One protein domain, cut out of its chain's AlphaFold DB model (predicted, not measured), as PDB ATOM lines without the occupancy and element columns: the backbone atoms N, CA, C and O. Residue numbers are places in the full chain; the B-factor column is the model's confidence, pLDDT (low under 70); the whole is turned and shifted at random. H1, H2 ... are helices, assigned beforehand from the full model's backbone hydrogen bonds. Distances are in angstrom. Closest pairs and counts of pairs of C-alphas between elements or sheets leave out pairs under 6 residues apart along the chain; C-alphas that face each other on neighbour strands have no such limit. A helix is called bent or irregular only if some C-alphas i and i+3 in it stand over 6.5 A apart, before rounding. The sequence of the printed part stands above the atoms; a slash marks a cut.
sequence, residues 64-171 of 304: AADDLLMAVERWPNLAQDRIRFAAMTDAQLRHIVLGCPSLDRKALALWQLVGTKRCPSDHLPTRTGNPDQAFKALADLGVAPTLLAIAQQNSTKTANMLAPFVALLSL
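Overview. This is residues 64 to 171 of the 304 residues of the protein "MgsA_C domain-containing protein" of Roseobacter sp. CCS2 (UniProt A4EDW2). The domain is a compact, rounded cluster of helices with H4 in its core, where H3, H4 and H5 make an up-and-down bundle, each running against the one before it. The hairpin of H6 and H7 carries this on past H5, H2 packs on H4 at the opposite end of the cluster, and H1 crosses H4 and H7 nearly at right angles. The 108 printed residues have seven named helices, H1 to H7 in order along the chain, and no named strand; the class is all helix. The radius of gyration of the C-alphas is 12.2 A, and the C-alphas span 35 by 27 by 25 A.

Along the chain. H4, the longest helix by residues, has residues 103 to 114 and runs 16.1 A from C-alpha 103 at (77.305, 126.945, 92.539) to C-alpha 114 at (92.746, 131.072, 94.601). H3 has residues 90 to 99, 14.1 A, and H5 residues 131 to 140, 14.0 A. H2, residues 76 to 86, is 16.1 A long and irregular: C-alphas 77 and 80 are 7.5 A apart. H1, residues 64 to 74, is 15.2 A long and begins with C-alpha 64 at (80.942, 116.391, 97.183). H6 has residues 145 to 155, 15.2 A. H7 has residues 162 to 169, 10.3 A, and ends with C-alpha 169 at (79.798, 123.793, 99.991).

Arrangement. H4 and H5 are the hubs, touching four helices each. H3 and H4 form a hairpin at a shallow tilt of 27 degrees, with the closest C-alphas, those of Val 97 and Lys 106, 4.6 A apart. H4 and H5 form another at a steep tilt of 40 degrees; H4 touches H5 with residues 110 to 114 alone, closest at Val 114 and Pro 131, whose C-alphas are 4.3 A apart. H2 touches H4 the same way at 32 degrees, a shallow tilt only just short of steep, with the C-alphas of Ala 86 and Gln 112 closest at 6.3 A. H1 is about perpendicular to H4, at 81 degrees, and touches its residues 104 to 108 alone; the closest C-alphas, those of Val 72 and Leu 108, are 5.9 A apart. H1 also touches H7, about perpendicular at 77 degrees, with the C-alphas of Ala 65 and Phe 165 closest at 5.3 A. H6 and H7 form a hairpin at a shallow tilt of 28 degrees, with the C-alphas of Ala 151 and Ala 163 closest at 4.8 A. H2 and H6 are apart. Every O i to N i+4 pair is within hydrogen-bond range in H1, H3, H4, H5, H6 and H7, and 4 of 7 are in H2.

Size, cuts and confidence. The two C-alphas farthest apart, those of Gln 80 and Thr 146, are 34.7 A apart. The printed part has no cut. The link from H4 to H5, residues 115 to 130, is long. The mean pLDDT of the printed part is 97.4, and no printed residue is under 70.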
ATOM      1  N   ALA A  64      81.592 115.252  97.835       98.00
ATOM      2  CA  ALA A  64      80.942 116.391  97.183       98.00
ATOM      3  C   ALA A  64      81.919 117.504  96.747       98.00
ATOM      4  O   ALA A  64      81.696 118.146  95.723       98.00
ATOM      5  N   ALA A  65      82.998 117.736  97.504       98.31
ATOM      6  CA  ALA A  65      84.029 118.704  97.125       98.31
ATOM      7  C   ALA A  65      84.845 118.241  95.909       98.31
ATOM      8  O   ALA A  65      85.189 119.063  95.063       98.31
ATOM      9  N   ASP A  66      85.119 116.941  95.818       97.81
ATOM     10  CA  ASP A  66      85.789 116.327  94.676       97.81
ATOM     11  C   ASP A  66      84.870 116.273  93.447       97.81
ATOM     12  O   ASP A  66      85.246 116.744  92.380       97.81
ATOM     13  N   ASP A  67      83.615 115.850  93.611       97.81
ATOM     14  CA  ASP A  67      82.609 115.858  92.544       97.81
ATOM     15  C   ASP A  67      82.417 117.273  91.966       97.81
ATOM     16  O   ASP A  67      82.317 117.452  90.749       97.81
ATOM     17  N   LEU A  68      82.392 118.301  92.828       98.56
ATOM     18  CA  LEU A  68      82.354 119.702  92.404       98.56
ATOM     19  C   LEU A  68      83.637 120.106  91.670       98.56
ATOM     20  O   LEU A  68      83.550 120.792  90.652       98.56
ATOM     21  N   LEU A  69      84.809 119.688  92.155       97.88
ATOM     22  CA  LEU A  69      86.091 119.950  91.500       97.88
ATOM     23  C   LEU A  69      86.100 119.385  90.083       97.88
ATOM     24  O   LEU A  69      86.314 120.134  89.127       97.88
ATOM     25  N   MET A  70      85.765 118.105  89.944       96.06
ATOM     26  CA  MET A  70      85.719 117.422  88.659       96.06
ATOM     27  C   MET A  70      84.671 118.037  87.724       96.06
ATOM     28  O   MET A  70      84.922 118.207  86.528       96.06
ATOM     29  N   ALA A  71      83.510 118.437  88.254       96.31
ATOM     30  CA  ALA A  71      82.487 119.130  87.477       96.31
ATOM     31  C   ALA A  71      82.966 120.498  86.970       96.31
ATOM     32  O   ALA A  71      82.803 120.808  85.791       96.31
ATOM     33  N   VAL A  72      83.572 121.317  87.826       97.19
ATOM     34  CA  VAL A  72      84.082 122.642  87.441       97.19
ATOM     35  C   VAL A  72      85.147 122.528  86.349       97.19
ATOM     36  O   VAL A  72      85.154 123.295  85.377       97.19
ATOM     37  N   GLU A  73      86.018 121.536  86.489       95.44
ATOM     38  CA  GLU A  73      87.120 121.279  85.580       95.44
ATOM     39  C   GLU A  73      86.639 120.794  84.204       95.44
ATOM     40  O   GLU A  73      87.036 121.345  83.175       95.44
ATOM     41  N   ARG A  74      85.736 119.804  84.173       95.50
ATOM     42  CA  ARG A  74      85.442 119.029  82.956       95.50
ATOM     43  C   ARG A  74      84.052 119.233  82.372       95.50
ATOM     44  O   ARG A  74      83.843 118.894  81.211       95.50
ATOM     45  N   TRP A  75      83.096 119.808  83.102       95.75
ATOM     46  CA  TRP A  75      81.732 119.939  82.583       95.75
ATOM     47  C   TRP A  75      81.706 120.863  81.349       95.75
ATOM     48  O   TRP A  75      82.168 122.013  81.444       95.75
ATOM     49  N   PRO A  76      81.174 120.419  80.188       95.31
ATOM     50  CA  PRO A  76      81.196 121.221  78.963       95.31
ATOM     51  C   PRO A  76      80.445 122.550  79.072       95.31
ATOM     52  O   PRO A  76      80.865 123.540  78.476       95.31
ATOM     53  N   ASN A  77      79.398 122.624  79.902       96.38
ATOM     54  CA  ASN A  77      78.624 123.856  80.092       96.38
ATOM     55  C   ASN A  77      79.434 125.008  80.708       96.38
ATOM     56  O   ASN A  77      79.008 126.158  80.620       96.38
ATOM     57  N   LEU A  78      80.589 124.723  81.315       97.44
ATOM     58  CA  LEU A  78      81.488 125.739  81.859       97.44
ATOM     59  C   LEU A  78      82.659 126.072  80.923       97.44
ATOM     60  O   LEU A  78      83.502 126.884  81.291       97.44
ATOM     61  N   ALA A  79      82.738 125.499  79.716       96.81
ATOM     62  CA  ALA A  79      83.888 125.688  78.825       96.81
ATOM     63  C   ALA A  79      84.171 127.166  78.509       96.81
ATOM     64  O   ALA A  79      85.309 127.622  78.631       96.81
ATOM     65  N   GLN A  80      83.133 127.937  78.178       97.62
ATOM     66  CA  GLN A  80      83.273 129.377  77.936       97.62
ATOM     67  C   GLN A  80      83.607 130.147  79.218       97.62
ATOM     68  O   GLN A  80      84.420 131.071  79.188       97.62
ATOM     69  N   ASP A  81      83.024 129.751  80.352       98.44
ATOM     70  CA  ASP A  81      83.292 130.383  81.645       98.44
ATOM     71  C   ASP A  81      84.750 130.174  82.080       98.44
ATOM     72  O   ASP A  81      85.358 131.114  82.586       98.44
ATOM     73  N   ARG A  82      85.355 129.006  81.813       97.94
ATOM     74  CA  ARG A  82      86.773 128.731  82.117       97.94
ATOM     75  C   ARG A  82      87.712 129.714  81.419       97.94
ATOM     76  O   ARG A  82      88.619 130.244  82.058       97.94
ATOM     77  N   ILE A  83      87.462 129.996  80.140       97.00
ATOM     78  CA  ILE A  83      88.241 130.963  79.350       97.00
ATOM     79  C   ILE A  83      87.969 132.387  79.844       97.00
ATOM     80  O   ILE A  83      88.894 133.144  80.131       97.00
ATOM     81  N   ARG A  84      86.688 132.749  79.983       98.19
ATOM     82  CA  ARG A  84      86.273 134.102  80.359       98.19
ATOM     83  C   ARG A  84      86.771 134.496  81.749       98.19
ATOM     84  O   ARG A  84      87.286 135.596  81.918       98.19
ATOM     85  N   PHE A  85      86.624 133.620  82.742       98.44
ATOM     86  CA  PHE A  85      86.991 133.917  84.128       98.44
ATOM     87  C   PHE A  85      88.509 133.996  84.306       98.44
ATOM     88  O   PHE A  85      88.980 134.800  85.107       98.44
ATOM     89  N   ALA A  86      89.292 133.247  83.522       97.56
ATOM     90  CA  ALA A  86      90.751 133.346  83.555       97.56
ATOM     91  C   ALA A  86      91.262 134.761  83.213       97.56
ATOM     92  O   ALA A  86      92.271 135.196  83.771       97.56
ATOM     93  N   ALA A  87      90.542 135.492  82.352       97.56
ATOM     94  CA  ALA A  87      90.874 136.855  81.932       97.56
ATOM     95  C   ALA A  87      90.322 137.961  82.859       97.56
ATOM     96  O   ALA A  87      90.642 139.134  82.672       97.56
ATOM     97  N   MET A  88      89.494 137.621  83.850       98.50
ATOM     98  CA  MET A  88      88.879 138.603  84.749       98.50
ATOM     99  C   MET A  88      89.857 139.127  85.808       98.50
ATOM    100  O   MET A  88      90.849 138.484  86.163       98.50
ATOM    101  N   THR A  89      89.562 140.300  86.365       98.56
ATOM    102  CA  THR A  89      90.263 140.819  87.546       98.56
ATOM    103  C   THR A  89      89.814 140.087  88.811       98.56
ATOM    104  O   THR A  89      88.711 139.541  88.875       98.56
ATOM    105  N   ASP A  90      90.635 140.114  89.864       98.69
ATOM    106  CA  ASP A  90      90.271 139.497  91.148       98.69
ATOM    107  C   ASP A  90      88.997 140.116  91.753       98.69
ATOM    108  O   ASP A  90      88.197 139.422  92.380       98.69
ATOM    109  N   ALA A  91      88.751 141.411  91.515       98.62
ATOM    110  CA  ALA A  91      87.525 142.087  91.940       98.62
ATOM    111  C   ALA A  91      86.275 141.536  91.228       98.62
ATOM    112  O   ALA A  91      85.256 141.295  91.878       98.62
ATOM    113  N   GLN A  92      86.360 141.290  89.916       98.69
ATOM    114  CA  GLN A  92      85.276 140.682  89.138       98.69
ATOM    115  C   GLN A  92      85.012 139.237  89.577       98.69
ATOM    116  O   GLN A  92      83.861 138.862  89.793       98.69
ATOM    117  N   LEU A  93      86.069 138.443  89.780       98.81
ATOM    118  CA  LEU A  93      85.950 137.072  90.284       98.81
ATOM    119  C   LEU A  93      85.310 137.043  91.675       98.81
ATOM    120  O   LEU A  93      84.364 136.291  91.897       98.81
ATOM    121  N   ARG A  94      85.753 137.914  92.591       98.69
ATOM    122  CA  ARG A  94      85.138 138.056  93.917       98.69
ATOM    123  C   ARG A  94      83.656 138.427  93.821       98.69
ATOM    124  O   ARG A  94      82.857 137.887  94.576       98.69
ATOM    125  N   HIS A  95      83.276 139.317  92.904       98.69
ATOM    126  CA  HIS A  95      81.868 139.668  92.701       98.69
ATOM    127  C   HIS A  95      81.030 138.453  92.266       98.69
ATOM    128  O   HIS A  95      79.939 138.245  92.795       98.69
ATOM    129  N   ILE A  96      81.560 137.601  91.382       98.75
ATOM    130  CA  ILE A  96      80.904 136.344  90.988       98.75
ATOM    131  C   ILE A  96      80.784 135.392  92.182       98.75
ATOM    132  O   ILE A  96      79.710 134.836  92.398       98.75
ATOM    133  N   VAL A  97      81.847 135.231  92.979       98.75
ATOM    134  CA  VAL A  97      81.820 134.383  94.184       98.75
ATOM    135  C   VAL A  97      80.712 134.824  95.149       98.75
ATOM    136  O   VAL A  97      79.991 133.985  95.679       98.75
ATOM    137  N   LEU A  98      80.533 136.132  95.340       98.56
ATOM    138  CA  LEU A  98      79.562 136.675  96.292       98.56
ATOM    139  C   LEU A  98      78.119 136.698  95.773       98.56
ATOM    140  O   LEU A  98      77.194 136.557  96.566       98.56
ATOM    141  N   GLY A  99      77.918 136.906  94.470       97.31
ATOM    142  CA  GLY A  99      76.595 137.201  93.910       97.31
ATOM    143  C   GLY A  99      76.017 136.149  92.964       97.31
ATOM    144  O   GLY A  99      74.840 136.231  92.619       97.31
ATOM    145  N   CYS A 100      76.803 135.174  92.493       97.62
ATOM    146  CA  CYS A 100      76.318 134.224  91.494       97.62
ATOM    147  C   CYS A 100      75.438 133.130  92.129       97.62
ATOM    148  O   CYS A 100      75.910 132.422  93.023       97.62
ATOM    149  N   PRO A 101      74.203 132.905  91.634       97.06
ATOM    150  CA  PRO A 101      73.343 131.832  92.141       97.06
ATOM    151  C   PRO A 101      73.796 130.433  91.691       97.06
ATOM    152  O   PRO A 101      73.397 129.434  92.276       97.06
ATOM    153  N   SER A 102      74.622 130.333  90.644       97.75
ATOM    154  CA  SER A 102      75.146 129.051  90.168       97.75
ATOM    155  C   SER A 102      76.356 128.633  90.999       97.75
ATOM    156  O   SER A 102      77.416 129.252  90.893       97.75
ATOM    157  N   LEU A 103      76.214 127.548  91.766       98.31
ATOM    158  CA  LEU A 103      77.305 126.945  92.539       98.31
ATOM    159  C   LEU A 103      78.538 126.658  91.671       98.31
ATOM    160  O   LEU A 103      79.650 126.993  92.062       98.31
ATOM    161  N   ASP A 104      78.347 126.116  90.468       98.25
ATOM    162  CA  ASP A 104      79.445 125.735  89.570       98.25
ATOM    163  C   ASP A 104      80.262 126.947  89.102       98.25
ATOM    164  O   ASP A 104      81.492 126.936  89.132       98.25
ATOM    165  N   ARG A 105      79.586 128.041  88.725       98.62
ATOM    166  CA  ARG A 105      80.260 129.295  88.353       98.62
ATOM    167  C   ARG A 105      80.912 129.964  89.558       98.62
ATOM    168  O   ARG A 105      82.014 130.493  89.431       98.62
ATOM    169  N   LYS A 106      80.261 129.916  90.723       98.62
ATOM    170  CA  LYS A 106      80.808 130.413  91.991       98.62
ATOM    171  C   LYS A 106      82.108 129.679  92.341       98.62
ATOM    172  O   LYS A 106      83.117 130.317  92.630       98.62
ATOM    173  N   ALA A 107      82.110 128.352  92.224       98.81
ATOM    174  CA  ALA A 107      83.261 127.487  92.459       98.81
ATOM    175  C   ALA A 107      84.388 127.715  91.439       98.81
ATOM    176  O   ALA A 107      85.549 127.843  91.827       98.81
ATOM    177  N   LEU A 108      84.067 127.853  90.149       98.81
ATOM    178  CA  LEU A 108      85.054 128.183  89.118       98.81
ATOM    179  C   LEU A 108      85.711 129.549  89.360       98.81
ATOM    180  O   LEU A 108      86.932 129.676  89.268       98.81
ATOM    181  N   ALA A 109      84.916 130.570  89.696       98.81
ATOM    182  CA  ALA A 109      85.439 131.890  90.028       98.81
ATOM    183  C   ALA A 109      86.314 131.848  91.290       98.81
ATOM    184  O   ALA A 109      87.370 132.476  91.316       98.81
ATOM    185  N   LEU A 110      85.922 131.057  92.296       98.88
ATOM    186  CA  LEU A 110      86.723 130.829  93.496       98.88
ATOM    187  C   LEU A 110      88.064 130.163  93.163       98.88
ATOM    188  O   LEU A 110      89.086 130.596  93.684       98.88
ATOM    189  N   TRP A 111      88.097 129.162  92.278       98.69
ATOM    190  CA  TRP A 111      89.348 128.526  91.846       98.69
ATOM    191  C   TRP A 111      90.268 129.514  91.131       98.69
ATOM    192  O   TRP A 111      91.442 129.620  91.478       98.69
ATOM    193  N   GLN A 112      89.737 130.312  90.204       98.62
ATOM    194  CA  GLN A 112      90.524 131.356  89.540       98.62
ATOM    195  C   GLN A 112      91.036 132.416  90.528       98.62
ATOM    196  O   GLN A 112      92.155 132.914  90.376       98.62
ATOM    197  N   LEU A 113      90.255 132.729  91.566       98.38
ATOM    198  CA  LEU A 113      90.648 133.658  92.621       98.38
ATOM    199  C   LEU A 113      91.694 133.055  93.566       98.38
ATOM    200  O   LEU A 113      92.595 133.769  93.972       98.38
ATOM    201  N   VAL A 114      91.652 131.757  93.881       98.50
ATOM    202  CA  VAL A 114      92.746 131.072  94.601       98.50
ATOM    203  C   VAL A 114      94.007 130.999  93.734       98.50
ATOM    204  O   VAL A 114      95.115 131.167  94.238       98.50
ATOM    205  N   GLY A 115      93.837 130.784  92.430       98.12
ATOM    206  CA  GLY A 115      94.905 130.705  91.444       98.12
ATOM    207  C   GLY A 115      95.227 129.277  91.017       98.12
ATOM    208  O   GLY A 115      95.579 128.412  91.823       98.12
ATOM    209  N   THR A 116      95.192 129.045  89.710       97.69
ATOM    210  CA  THR A 116      95.494 127.750  89.089       97.69
ATOM    211  C   THR A 116      96.995 127.460  89.002       97.69
ATOM    212  O   THR A 116      97.392 126.327  88.797       97.69
ATOM    213  N   LYS A 117      97.876 128.439  89.244       97.19
ATOM    214  CA  LYS A 117      99.310 128.174  89.465       97.19
ATOM    215  C   LYS A 117      99.551 127.455  90.796       97.19
ATOM    216  O   LYS A 117     100.467 126.645  90.906       97.19
ATOM    217  N   ARG A 118      98.750 127.782  91.817       95.69
ATOM    218  CA  ARG A 118      98.810 127.162  93.148       95.69
ATOM    219  C   ARG A 118      98.072 125.825  93.176       95.69
ATOM    220  O   ARG A 118      98.577 124.865  93.748       95.69
ATOM    221  N   CYS A 119      96.884 125.799  92.583       97.19
ATOM    222  CA  CYS A 119      96.024 124.627  92.484       97.19
ATOM    223  C   CYS A 119      95.881 124.262  90.996       97.19
ATOM    224  O   CYS A 119      94.909 124.701  90.376       97.19
ATOM    225  N   PRO A 120      96.864 123.557  90.404       97.06
ATOM    226  CA  PRO A 120      96.893 123.262  88.973       97.06
ATOM    227  C   PRO A 120      95.728 122.391  88.512       97.06
ATOM    228  O   PRO A 120      95.162 121.618  89.281       97.06
ATOM    229  N   SER A 121      95.402 122.550  87.235       95.88
ATOM    230  CA  SER A 121      94.420 121.777  86.482       95.88
ATOM    231  C   SER A 121      94.866 121.744  85.027       95.88
ATOM    232  O   SER A 121      95.295 122.770  84.494       95.88
ATOM    233  N   ASP A 122      94.723 120.591  84.382       93.44
ATOM    234  CA  ASP A 122      95.060 120.426  82.964       93.44
ATOM    235  C   ASP A 122      93.993 121.044  82.037       93.44
ATOM    236  O   ASP A 122      94.210 121.199  80.837       93.44
ATOM    237  N   HIS A 123      92.841 121.439  82.590       94.19
ATOM    238  CA  HIS A 123      91.706 122.000  81.852       94.19
ATOM    239  C   HIS A 123      91.501 123.506  82.084       94.19
ATOM    240  O   HIS A 123      90.593 124.104  81.493       94.19
ATOM    241  N   LEU A 124      92.315 124.137  82.936       96.12
ATOM    242  CA  LEU A 124      92.229 125.564  83.241       96.12
ATOM    243  C   LEU A 124      93.496 126.315  82.811       96.12
ATOM    244  O   LEU A 124      94.607 125.843  83.045       96.12
ATOM    245  N   PRO A 125      93.367 127.538  82.257       95.88
ATOM    246  CA  PRO A 125      94.521 128.403  82.036       95.88
ATOM    247  C   PRO A 125      95.266 128.687  83.346       95.88
ATOM    248  O   PRO A 125      94.644 128.862  84.397       95.88
ATOM    249  N   THR A 126      96.597 128.778  83.282       96.94
ATOM    250  CA  THR A 126      97.432 129.097  84.450       96.94
ATOM    251  C   THR A 126      97.258 130.560  84.871       96.94
ATOM    252  O   THR A 126      97.406 131.472  84.061       96.94
ATOM    253  N   ARG A 127      97.006 130.789  86.161       96.75
ATOM    254  CA  ARG A 127      96.789 132.098  86.784       96.75
ATOM    255  C   ARG A 127      97.358 132.109  88.203       96.75
ATOM    256  O   ARG A 127      97.175 131.150  88.949       96.75
ATOM    257  N   THR A 128      98.016 133.196  88.607       97.31
ATOM    258  CA  THR A 128      98.592 133.326  89.961       97.31
ATOM    259  C   THR A 128      97.528 133.354  91.062       97.31
ATOM    260  O   THR A 128      97.703 132.667  92.064       97.31
ATOM    261  N   GLY A 129      96.433 134.092  90.852       97.12
ATOM    262  CA  GLY A 129      95.364 134.285  91.838       97.12
ATOM    263  C   GLY A 129      95.782 135.116  93.057       97.12
ATOM    264  O   GLY A 129      96.914 135.589  93.162       97.12
ATOM    265  N   ASN A 130      94.837 135.269  93.979       98.25
ATOM    266  CA  ASN A 130      94.950 135.914  95.279       98.25
ATOM    267  C   ASN A 130      94.204 135.076  96.349       98.25
ATOM    268  O   ASN A 130      93.028 135.330  96.643       98.25
ATOM    269  N   PRO A 131      94.870 134.063  96.944       97.88
ATOM    270  CA  PRO A 131      94.272 133.199  97.961       97.88
ATOM    271  C   PRO A 131      93.678 133.952  99.156       97.88
ATOM    272  O   PRO A 131      92.616 133.570  99.641       97.88
ATOM    273  N   ASP A 132      94.313 135.035  99.608       98.19
ATOM    274  CA  ASP A 132      93.821 135.817 100.747       98.19
ATOM    275  C   ASP A 132      92.471 136.463 100.422       98.19
ATOM    276  O   ASP A 132      91.532 136.406 101.219       98.19
ATOM    277  N   GLN A 133      92.325 137.007  99.211       98.38
ATOM    278  CA  GLN A 133      91.050 137.540  98.738       98.38
ATOM    279  C   GLN A 133      89.999 136.441  98.533       98.38
ATOM    280  O   GLN A 133      88.819 136.689  98.785       98.38
ATOM    281  N   ALA A 134      90.399 135.234  98.123       98.62
ATOM    282  CA  ALA A 134      89.498 134.086  98.009       98.62
ATOM    283  C   ALA A 134      88.926 133.662  99.371       98.62
ATOM    284  O   ALA A 134      87.712 133.520  99.513       98.62
ATOM    285  N   PHE A 135      89.772 133.523 100.396       98.56
ATOM    286  CA  PHE A 135      89.319 133.188 101.749       98.56
ATOM    287  C   PHE A 135      88.551 134.336 102.409       98.56
ATOM    288  O   PHE A 135      87.575 134.079 103.113       98.56
ATOM    289  N   LYS A 136      88.898 135.598 102.122       98.69
ATOM    290  CA  LYS A 136      88.068 136.746 102.511       98.69
ATOM    291  C   LYS A 136      86.682 136.673 101.861       98.69
ATOM    292  O   LYS A 136      85.696 136.885 102.549       98.69
ATOM    293  N   ALA A 137      86.587 136.318 100.579       98.75
ATOM    294  CA  ALA A 137      85.299 136.156  99.904       98.75
ATOM    295  C   ALA A 137      84.453 135.025 100.519       98.75
ATOM    296  O   ALA A 137      83.248 135.187 100.667       98.75
ATOM    297  N   LEU A 138      85.072 133.911 100.927       98.75
ATOM    298  CA  LEU A 138      84.389 132.847 101.678       98.75
ATOM    299  C   LEU A 138      83.904 133.329 103.055       98.75
ATOM    300  O   LEU A 138      82.788 133.005 103.455       98.75
ATOM    301  N   ALA A 139      84.704 134.129 103.763       98.75
ATOM    302  CA  ALA A 139      84.282 134.754 105.016       98.75
ATOM    303  C   ALA A 139      83.088 135.700 104.800       98.75
ATOM    304  O   ALA A 139      82.098 135.616 105.520       98.75
ATOM    305  N   ASP A 140      83.160 136.553 103.774       98.62
ATOM    306  CA  ASP A 140      82.111 137.511 103.410       98.62
ATOM    307  C   ASP A 140      80.812 136.809 102.956       98.62
ATOM    308  O   ASP A 140      79.725 137.352 103.133       98.62
ATOM    309  N   LEU A 141      80.910 135.593 102.402       98.06
ATOM    310  CA  LEU A 141      79.769 134.720 102.095       98.06
ATOM    311  C   LEU A 141      79.110 134.102 103.343       98.06
ATOM    312  O   LEU A 141      78.033 133.520 103.228       98.06
ATOM    313  N   GLY A 142      79.744 134.199 104.514       98.31
ATOM    314  CA  GLY A 142      79.222 133.672 105.774       98.31
ATOM    315  C   GLY A 142      79.728 132.279 106.156       98.31
ATOM    316  O   GLY A 142      79.106 131.626 106.994       98.31
ATOM    317  N   VAL A 143      80.843 131.798 105.586       98.56
ATOM    318  CA  VAL A 143      81.450 130.534 106.043       98.56
ATOM    319  C   VAL A 143      81.833 130.663 107.518       98.56
ATOM    320  O   VAL A 143      82.501 131.620 107.916       98.56
ATOM    321  N   ALA A 144      81.443 129.679 108.332       98.31
ATOM    322  CA  ALA A 144      81.716 129.686 109.766       98.31
ATOM    323  C   ALA A 144      83.229 129.846 110.052       98.31
ATOM    324  O   ALA A 144      84.030 129.111 109.462       98.31
ATOM    325  N   PRO A 145      83.647 130.726 110.990       98.19
ATOM    326  CA  PRO A 145      85.064 131.032 111.221       98.19
ATOM    327  C   PRO A 145      85.945 129.804 111.483       98.19
ATOM    328  O   PRO A 145      87.057 129.711 110.966       98.19
ATOM    329  N   THR A 146      85.440 128.822 112.237       97.38
ATOM    330  CA  THR A 146      86.165 127.575 112.518       97.38
ATOM    331  C   THR A 146      86.411 126.757 111.252       97.38
ATOM    332  O   THR A 146      87.523 126.279 111.038       97.38
ATOM    333  N   LEU A 147      85.402 126.614 110.387       98.06
ATOM    334  CA  LEU A 147      85.551 125.876 109.134       98.06
ATOM    335  C   LEU A 147      86.461 126.620 108.154       98.06
ATOM    336  O   LEU A 147      87.278 125.992 107.485       98.06
ATOM    337  N   LEU A 148      86.365 127.951 108.113       98.12
ATOM    338  CA  LEU A 148      87.252 128.784 107.308       98.12
ATOM    339  C   LEU A 148      88.719 128.577 107.711       98.12
ATOM    340  O   LEU A 148      89.559 128.341 106.844       98.12
ATOM    341  N   ALA A 149      89.016 128.577 109.016       97.19
ATOM    342  CA  ALA A 149      90.360 128.323 109.532       97.19
ATOM    343  C   ALA A 149      90.866 126.912 109.174       97.19
ATOM    344  O   ALA A 149      92.010 126.758 108.746       97.19
ATOM    345  N   ILE A 150      90.008 125.886 109.284       96.88
ATOM    346  CA  ILE A 150      90.333 124.510 108.872       96.88
ATOM    347  C   ILE A 150      90.659 124.457 107.373       96.88
ATOM    348  O   ILE A 150      91.691 123.912 106.979       96.88
ATOM    349  N   ALA A 151      89.806 125.041 106.529       97.38
ATOM    350  CA  ALA A 151      89.982 125.041 105.082       97.38
ATOM    351  C   ALA A 151      91.245 125.801 104.658       97.38
ATOM    352  O   ALA A 151      92.008 125.312 103.821       97.38
ATOM    353  N   GLN A 152      91.508 126.959 105.270       96.06
ATOM    354  CA  GLN A 152      92.711 127.743 105.018       96.06
ATOM    355  C   GLN A 152      93.959 126.951 105.400       96.06
ATOM    356  O   GLN A 152      94.854 126.788 104.566       96.06
ATOM    357  N   GLN A 153      93.983 126.367 106.601       94.56
ATOM    358  CA  GLN A 153      95.098 125.546 107.061       94.56
ATOM    359  C   GLN A 153      95.358 124.370 106.111       94.56
ATOM    360  O   GLN A 153      96.500 124.166 105.689       94.56
ATOM    361  N   ASN A 154      94.312 123.647 105.706       93.50
ATOM    362  CA  ASN A 154      94.424 122.511 104.792       93.50
ATOM    363  C   ASN A 154      94.904 122.921 103.400       93.50
ATOM    364  O   ASN A 154      95.790 122.265 102.849       93.50
ATOM    365  N   SER A 155      94.411 124.044 102.873       94.25
ATOM    366  CA  SER A 155      94.827 124.577 101.570       94.25
ATOM    367  C   SER A 155      96.309 124.966 101.512       94.25
ATOM    368  O   SER A 155      96.872 125.115 100.430       94.25
ATOM    369  N   THR A 156      96.977 125.144 102.659       92.56
ATOM    370  CA  THR A 156      98.430 125.387 102.702       92.56
ATOM    371  C   THR A 156      99.261 124.124 102.515       92.56
ATOM    372  O   THR A 156     100.455 124.215 102.229       92.56
ATOM    373  N   LYS A 157      98.652 122.947 102.695       91.00
ATOM    374  CA  LYS A 157      99.333 121.646 102.681       91.00
ATOM    375  C   LYS A 157      99.048 120.837 101.420       91.00
ATOM    376  O   LYS A 157      99.791 119.894 101.141       91.00
ATOM    377  N   THR A 158      98.013 121.202 100.665       90.31
ATOM    378  CA  THR A 158      97.630 120.571  99.399       90.31
ATOM    379  C   THR A 158      97.657 121.584  98.257       90.31
ATOM    380  O   THR A 158      97.419 122.772  98.452       90.31
ATOM    381  N   ALA A 159      97.958 121.106  97.052       92.50
ATOM    382  CA  ALA A 159      97.929 121.894  95.819       92.50
ATOM    383  C   ALA A 159      96.643 121.597  95.025       92.50
ATOM    384  O   ALA A 159      96.693 121.273  93.847       92.50
ATOM    385  N   ASN A 160      95.489 121.614  95.697       94.94
ATOM    386  CA  ASN A 160      94.183 121.315  95.101       94.94
ATOM    387  C   ASN A 160      93.084 122.201  95.702       94.94
ATOM    388  O   ASN A 160      93.314 122.919  96.677       94.94
ATOM    389  N   MET A 161      91.893 122.165  95.104       98.06
ATOM    390  CA  MET A 161      90.750 122.991  95.514       98.06
ATOM    391  C   MET A 161      89.811 122.328  96.523       98.06
ATOM    392  O   MET A 161      88.823 122.945  96.916       98.06
ATOM    393  N   LEU A 162      90.126 121.118  96.992       98.06
ATOM    394  CA  LEU A 162      89.232 120.352  97.864       98.06
ATOM    395  C   LEU A 162      88.865 121.128  99.137       98.06
ATOM    396  O   LEU A 162      87.690 121.304  99.432       98.06
ATOM    397  N   ALA A 163      89.850 121.663  99.867       97.69
ATOM    398  CA  ALA A 163      89.582 122.390 101.110       97.69
ATOM    399  C   ALA A 163      88.792 123.707 100.902       97.69
ATOM    400  O   ALA A 163      87.800 123.908 101.607       97.69
ATOM    401  N   PRO A 164      89.139 124.586  99.935       98.56
ATOM    402  CA  PRO A 164      88.284 125.722  99.585       98.56
ATOM    403  C   PRO A 164      86.860 125.328  99.161       98.56
ATOM    404  O   PRO A 164      85.909 126.018  99.524       98.56
ATOM    405  N   PHE A 165      86.683 124.221  98.433       98.75
ATOM    406  CA  PHE A 165      85.356 123.750  98.027       98.75
ATOM    407  C   PHE A 165      84.556 123.138  99.171       98.75
ATOM    408  O   PHE A 165      83.352 123.362  99.222       98.75
ATOM    409  N   VAL A 166      85.191 122.475 100.141       98.50
ATOM    410  CA  VAL A 166      84.528 122.096 101.400       98.50
ATOM    411  C   VAL A 166      83.959 123.337 102.099       98.50
ATOM    412  O   VAL A 166      82.800 123.329 102.505       98.50
ATOM    413  N   ALA A 167      84.736 124.421 102.201       98.56
ATOM    414  CA  ALA A 167      84.252 125.673 102.784       98.56
ATOM    415  C   ALA A 167      83.091 126.277 101.978       98.56
ATOM    416  O   ALA A 167      82.071 126.633 102.563       98.56
ATOM    417  N   LEU A 168      83.201 126.339 100.648       98.75
ATOM    418  CA  LEU A 168      82.131 126.845  99.784       98.75
ATOM    419  C   LEU A 168      80.832 126.039  99.932       98.75
ATOM    420  O   LEU A 168      79.763 126.615 100.113       98.75
ATOM    421  N   LEU A 169      80.933 124.710  99.893       98.50
ATOM    422  CA  LEU A 169      79.798 123.793  99.991       98.50
ATOM    423  C   LEU A 169      79.119 123.822 101.364       98.50
ATOM    424  O   LEU A 169      77.976 123.392 101.476       98.50
ATOM    425  N   SER A 170      79.784 124.329 102.406       97.94
ATOM    426  CA  SER A 170      79.185 124.444 103.745       97.94
ATOM    427  C   SER A 170      78.035 125.446 103.820       97.94
ATOM    428  O   SER A 170      77.243 125.402 104.758       97.94
ATOM    429  N   LEU A 171      77.947 126.332 102.828       97.38
ATOM    430  CA  LEU A 171      76.868 127.303 102.668       97.38
ATOM    431  C   LEU A 171      75.639 126.696 101.986       97.38
ATOM    432  O   LEU A 171      74.583 127.325 101.944       97.38
TER     433      LEU A 171